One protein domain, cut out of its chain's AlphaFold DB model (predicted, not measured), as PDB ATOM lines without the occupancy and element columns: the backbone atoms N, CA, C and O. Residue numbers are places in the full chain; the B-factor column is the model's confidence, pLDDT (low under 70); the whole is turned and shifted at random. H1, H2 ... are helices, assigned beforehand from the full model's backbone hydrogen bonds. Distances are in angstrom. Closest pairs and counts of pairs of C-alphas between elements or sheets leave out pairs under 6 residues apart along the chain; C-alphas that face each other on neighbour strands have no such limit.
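What this domain is: This is residues 58 to 100 of the 141 residues of an uncharacterized protein of Deltaproteobacteria bacterium (UniProt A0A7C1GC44). Two helices, the long H2 and the shorter H1, follow each other end to end as one extended rod with a wide bend where they meet, and do not fold back on each other. Residues 94 to 100 carry the rod on past H2 as a tail. The printed part has 43 residues, with two named helices in the order H1, H2 and no named strand; the class is all helix. It is extended, with a radius of gyration of the C-alphas of 18.1 A, and spans 57 by 17 by 10 A.

How they stand to each other: H2, residues 74 to 93, and H1, residues 60 to 72, are close but not clearly touching; their closest C-alphas, those of Val 76 and Leu 70, are 7.8 A apart. They run the same way at a steep tilt of 40 degrees. A tight link, Asn 73, joins them. In H1 and H2 every O i to N i+4 pair is within hydrogen-bond range.

Where its parts are: H2 measures 28.5 A from C-alpha 74 at (-39.905, -15.608, -24.318) to C-alpha 93 at (-30.049, 11.046, -27.034). H1 measures 18.7 A and begins with C-alpha 60 at (-49.652, -29.859, -39.859).

The domain as a whole: The two C-alphas farthest apart, those of Gly 58 and Leu 100, are 57.5 A apart. Residues 58 to 100 stand free. The printed part has no cut, and no printed residue is under 70 in pLDDT.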
ATOM      1  N   GLY A  58     -45.189 -29.225 -45.312       91.81
ATOM      2  CA  GLY A  58     -46.435 -29.990 -45.408       91.81
ATOM      3  C   GLY A  58     -46.801 -30.798 -44.156       91.81
ATOM      4  O   GLY A  58     -47.608 -31.723 -44.252       91.81
ATOM      5  N   ASP A  59     -46.222 -30.476 -42.993       96.88
ATOM      6  CA  ASP A  59     -46.511 -31.140 -41.718       96.88
ATOM      7  C   ASP A  59     -47.436 -30.269 -40.839       96.88
ATOM      8  O   ASP A  59     -46.994 -29.264 -40.276       96.88
ATOM      9  N   PRO A  60     -48.719 -30.641 -40.666       94.62
ATOM     10  CA  PRO A  60     -49.652 -29.859 -39.859       94.62
ATOM     11  C   PRO A  60     -49.299 -29.850 -38.364       94.62
ATOM     12  O   PRO A  60     -49.658 -28.903 -37.664       94.62
ATOM     13  N   ALA A  61     -48.597 -30.870 -37.855       96.56
ATOM     14  CA  ALA A  61     -48.149 -30.887 -36.463       96.56
ATOM     15  C   ALA A  61     -46.988 -29.905 -36.241       96.56
ATOM     16  O   ALA A  61     -46.920 -29.261 -35.193       96.56
ATOM     17  N   LEU A  62     -46.104 -29.758 -37.234       95.69
ATOM     18  CA  LEU A  62     -45.040 -28.754 -37.218       95.69
ATOM     19  C   LEU A  62     -45.618 -27.335 -37.203       95.69
ATOM     20  O   LEU A  62     -45.178 -26.513 -36.399       95.69
ATOM     21  N   ASN A  63     -46.618 -27.067 -38.045       95.19
ATOM     22  CA  ASN A  63     -47.271 -25.758 -38.114       95.19
ATOM     23  C   ASN A  63     -47.858 -25.358 -36.751       95.19
ATOM     24  O   ASN A  63     -47.527 -24.296 -36.226       95.19
ATOM     25  N   ASP A  64     -48.636 -26.250 -36.131       95.25
ATOM     26  CA  ASP A  64     -49.247 -26.019 -34.814       95.25
ATOM     27  C   ASP A  64     -48.192 -25.797 -33.713       95.25
ATOM     28  O   ASP A  64     -48.358 -24.940 -32.837       95.25
ATOM     29  N   LEU A  65     -47.070 -26.524 -33.759       95.25
ATOM     30  CA  LEU A  65     -45.976 -26.334 -32.808       95.25
ATOM     31  C   LEU A  65     -45.305 -24.964 -32.970       95.25
ATOM     32  O   LEU A  65     -45.017 -24.301 -31.967       95.25
ATOM     33  N   ILE A  66     -45.041 -24.546 -34.209       94.44
ATOM     34  CA  ILE A  66     -44.398 -23.263 -34.499       94.44
ATOM     35  C   ILE A  66     -45.317 -22.110 -34.103       94.44
ATOM     36  O   ILE A  66     -44.862 -21.217 -33.388       94.44
ATOM     37  N   GLU A  67     -46.601 -22.158 -34.456       93.06
ATOM     38  CA  GLU A  67     -47.586 -21.137 -34.074       93.06
ATOM     39  C   GLU A  67     -47.667 -20.969 -32.551       93.06
ATOM     40  O   GLU A  67     -47.446 -19.874 -32.022       93.06
ATOM     41  N   LYS A  68     -47.861 -22.072 -31.814       94.06
ATOM     42  CA  LYS A  68     -47.887 -22.050 -30.339       94.06
ATOM     43  C   LYS A  68     -46.593 -21.514 -29.741       94.06
ATOM     44  O   LYS A  68     -46.616 -20.833 -28.710       94.06
ATOM     45  N   THR A  69     -45.464 -21.844 -30.364       94.25
ATOM     46  CA  THR A  69     -44.160 -21.352 -29.927       94.25
ATOM     47  C   THR A  69     -44.069 -19.853 -30.154       94.25
ATOM     48  O   THR A  69     -43.758 -19.149 -29.203       94.25
ATOM     49  N   LEU A  70     -44.393 -19.334 -31.340       91.69
ATOM     50  CA  LEU A  70     -44.328 -17.901 -31.654       91.69
ATOM     51  C   LEU A  70     -45.198 -17.053 -30.711       91.69
ATOM     52  O   LEU A  70     -44.740 -16.017 -30.227       91.69
ATOM     53  N   GLU A  71     -46.392 -17.523 -30.340       91.69
ATOM     54  CA  GLU A  71     -47.258 -16.830 -29.371       91.69
ATOM     55  C   GLU A  71     -46.635 -16.719 -27.962       91.69
ATOM     56  O   GLU A  71     -46.857 -15.758 -27.202       91.69
ATOM     57  N   ARG A  72     -45.852 -17.729 -27.573       92.69
ATOM     58  CA  ARG A  72     -45.344 -17.903 -26.202       92.69
ATOM     59  C   ARG A  72     -43.820 -17.872 -26.100       92.69
ATOM     60  O   ARG A  72     -43.291 -18.149 -25.027       92.69
ATOM     61  N   ASN A  73     -43.120 -17.462 -27.157       95.44
ATOM     62  CA  ASN A  73     -41.664 -17.443 -27.189       95.44
ATOM     63  C   ASN A  73     -41.124 -16.281 -26.338       95.44
ATOM     64  O   ASN A  73     -41.281 -15.106 -26.680       95.44
ATOM     65  N   PHE A  74     -40.490 -16.607 -25.212       95.12
ATOM     66  CA  PHE A  74     -39.905 -15.608 -24.318       95.12
ATOM     67  C   PHE A  74     -38.653 -14.943 -24.895       95.12
ATOM     68  O   PHE A  74     -38.410 -13.780 -24.583       95.12
ATOM     69  N   ASP A  75     -37.902 -15.618 -25.766       95.75
ATOM     70  CA  ASP A  75     -36.712 -15.045 -26.398       95.75
ATOM     71  C   ASP A  75     -37.087 -13.944 -27.393       95.75
ATOM     72  O   ASP A  75     -36.488 -12.868 -27.369       95.75
ATOM     73  N   VAL A  76     -38.133 -14.159 -28.202       94.19
ATOM     74  CA  VAL A  76     -38.675 -13.129 -29.108       94.19
ATOM     75  C   VAL A  76     -39.210 -11.941 -28.309       94.19
ATOM     76  O   VAL A  76     -38.904 -10.793 -28.627       94.19
ATOM     77  N   LYS A  77     -39.943 -12.193 -27.216       95.31
ATOM     78  CA  LYS A  77     -40.431 -11.127 -26.323       95.31
ATOM     79  C   LYS A  77     -39.281 -10.346 -25.684       95.31
ATOM     80  O   LYS A  77     -39.336  -9.121 -25.613       95.31
ATOM     81  N   ALA A  78     -38.222 -11.032 -25.260       97.25
ATOM     82  CA  ALA A  78     -37.029 -10.393 -24.718       97.25
ATOM     83  C   ALA A  78     -36.274  -9.582 -25.783       97.25
ATOM     84  O   ALA A  78     -35.769  -8.501 -25.484       97.25
ATOM     85  N   ALA A  79     -36.197 -10.069 -27.024       96.75
ATOM     86  CA  ALA A  79     -35.611  -9.329 -28.139       96.75
ATOM     87  C   ALA A  79     -36.403  -8.048 -28.448       96.75
ATOM     88  O   ALA A  79     -35.794  -6.985 -28.578       96.75
ATOM     89  N   LEU A  80     -37.738  -8.121 -28.471       96.75
ATOM     90  CA  LEU A  80     -38.597  -6.950 -28.660       96.75
ATOM     91  C   LEU A  80     -38.418  -5.926 -27.530       96.75
ATOM     92  O   LEU A  80     -38.219  -4.747 -27.798       96.75
ATOM     93  N   ALA A  81     -38.361  -6.375 -26.273       97.31
ATOM     94  CA  ALA A  81     -38.110  -5.484 -25.140       97.31
ATOM     95  C   ALA A  81     -36.746  -4.768 -25.235       97.31
ATOM     96  O   ALA A  81     -36.632  -3.593 -24.882       97.31
ATOM     97  N   ARG A  82     -35.704  -5.447 -25.737       97.44
ATOM     98  CA  ARG A  82     -34.390  -4.825 -25.995       97.44
ATOM     99  C   ARG A  82     -34.464  -3.794 -27.120       97.44
ATOM    100  O   ARG A  82     -33.823  -2.750 -27.022       97.44
ATOM    101  N   PHE A  83     -35.241  -4.071 -28.163       98.12
ATOM    102  CA  PHE A  83     -35.474  -3.130 -29.253       98.12
ATOM    103  C   PHE A  83     -36.211  -1.871 -28.773       98.12
ATOM    104  O   PHE A  83     -35.770  -0.759 -29.064       98.12
ATOM    105  N   ASP A  84     -37.262  -2.024 -27.965       98.25
ATOM    106  CA  ASP A  84     -38.004  -0.897 -27.386       98.25
ATOM    107  C   ASP A  84     -37.118  -0.039 -26.472       98.25
ATOM    108  O   ASP A  84     -37.157   1.195 -26.531       98.25
ATOM    109  N   ALA A  85     -36.270  -0.680 -25.661       97.94
ATOM    110  CA  ALA A  85     -35.286   0.013 -24.834       97.94
ATOM    111  C   ALA A  85     -34.285   0.810 -25.689       97.94
ATOM    112  O   ALA A  85     -34.013   1.972 -25.385       97.94
ATOM    113  N   ALA A  86     -33.788   0.228 -26.786       97.31
ATOM    114  CA  ALA A  86     -32.895   0.918 -27.715       97.31
ATOM    115  C   ALA A  86     -33.578   2.121 -28.390       97.31
ATOM    116  O   ALA A  86     -32.972   3.186 -28.506       97.31
ATOM    117  N   GLN A  87     -34.855   2.007 -28.773       97.62
ATOM    118  CA  GLN A  87     -35.613   3.148 -29.299       97.62
ATOM    119  C   GLN A  87     -35.828   4.250 -28.255       97.62
ATOM    120  O   GLN A  87     -35.763   5.436 -28.580       97.62
ATOM    121  N   ALA A  88     -36.124   3.887 -27.005       97.06
ATOM    122  CA  ALA A  88     -36.248   4.860 -25.923       97.06
ATOM    123  C   ALA A  88     -34.924   5.602 -25.697       97.06
ATOM    124  O   ALA A  88     -34.932   6.828 -25.609       97.06
ATOM    125  N   GLN A  89     -33.804   4.879 -25.707       96.94
ATOM    126  CA  GLN A  89     -32.472   5.460 -25.591       96.94
ATOM    127  C   GLN A  89     -32.162   6.424 -26.745       96.94
ATOM    128  O   GLN A  89     -31.782   7.566 -26.500       96.94
ATOM    129  N   ALA A  90     -32.430   6.023 -27.991       94.50
ATOM    130  CA  ALA A  90     -32.243   6.887 -29.157       94.50
ATOM    131  C   ALA A  90     -33.097   8.168 -29.088       94.50
ATOM    132  O   ALA A  90     -32.668   9.233 -29.534       94.50
ATOM    133  N   ARG A  91     -34.305   8.098 -28.509       94.31
ATOM    134  CA  ARG A  91     -35.149   9.285 -28.283       94.31
ATOM    135  C   ARG A  91     -34.578  10.221 -27.221       94.31
ATOM    136  O   ARG A  91     -34.708  11.427 -27.393       94.31
ATOM    137  N   ILE A  92     -33.987   9.683 -26.154       94.00
ATOM    138  CA  ILE A  92     -33.331  10.477 -25.105       94.00
ATOM    139  C   ILE A  92     -32.110  11.189 -25.692       94.00
ATOM    140  O   ILE A  92     -32.020  12.406 -25.595       94.00
ATOM    141  N   GLU A  93     -31.237  10.465 -26.390       92.38
ATOM    142  CA  GLU A  93     -30.049  11.046 -27.034       92.38
ATOM    143  C   GLU A  93     -30.426  12.074 -28.114       92.38
ATOM    144  O   GLU A  93     -29.798  13.119 -28.252       92.38
ATOM    145  N   GLY A  94     -31.510  11.826 -28.853       88.94
ATOM    146  CA  GLY A  94     -32.053  12.784 -29.815       88.94
ATOM    147  C   GLY A  94     -32.749  13.997 -29.185       88.94
ATOM    148  O   GLY A  94     -33.032  14.964 -29.901       88.94
ATOM    149  N   ALA A  95     -33.060  13.966 -27.885       90.62
ATOM    150  CA  ALA A  95     -33.660  15.093 -27.175       90.62
ATOM    151  C   ALA A  95     -32.630  16.182 -26.851       90.62
ATOM    152  O   ALA A  95     -33.003  17.350 -26.852       90.62
ATOM    153  N   ASP A  96     -31.349  15.830 -26.693       86.00
ATOM    154  CA  ASP A  96     -30.260  16.791 -26.446       86.00
ATOM    155  C   ASP A  96     -30.099  17.812 -27.587       86.00
ATOM    156  O   ASP A  96     -29.624  18.925 -27.383       86.00
ATOM    157  N   GLY A  97     -30.525  17.456 -28.805       85.56
ATOM    158  CA  GLY A  97     -30.555  18.358 -29.960       85.56
ATOM    159  C   GLY A  97     -31.824  19.212 -30.078       85.56
ATOM    160  O   GLY A  97     -32.013  19.879 -31.099       85.56
ATOM    161  N   LYS A  98     -32.739  19.158 -29.104       89.69
ATOM    162  CA  LYS A  98     -34.024  19.873 -29.112       89.69
ATOM    163  C   LYS A  98     -34.079  20.880 -27.956       89.69
ATOM    164  O   LYS A  98     -33.463  20.641 -26.925       89.69
ATOM    165  N   PRO A  99     -34.839  21.981 -28.096       89.56
ATOM    166  CA  PRO A  99     -35.018  22.926 -27.001       89.56
ATOM    167  C   PRO A  99     -35.754  22.265 -25.830       89.56
ATOM    168  O   PRO A  99     -36.767  21.582 -26.028       89.56
ATOM    169  N   LEU A 100     -35.268  22.509 -24.617       90.38
ATOM    170  CA  LEU A 100     -35.871  22.039 -23.377       90.38
ATOM    171  C   LEU A 100     -36.739  23.149 -22.782       90.38
ATOM    172  O   LEU A 100     -36.265  24.257 -22.541       90.38
TER     173      LEU A 100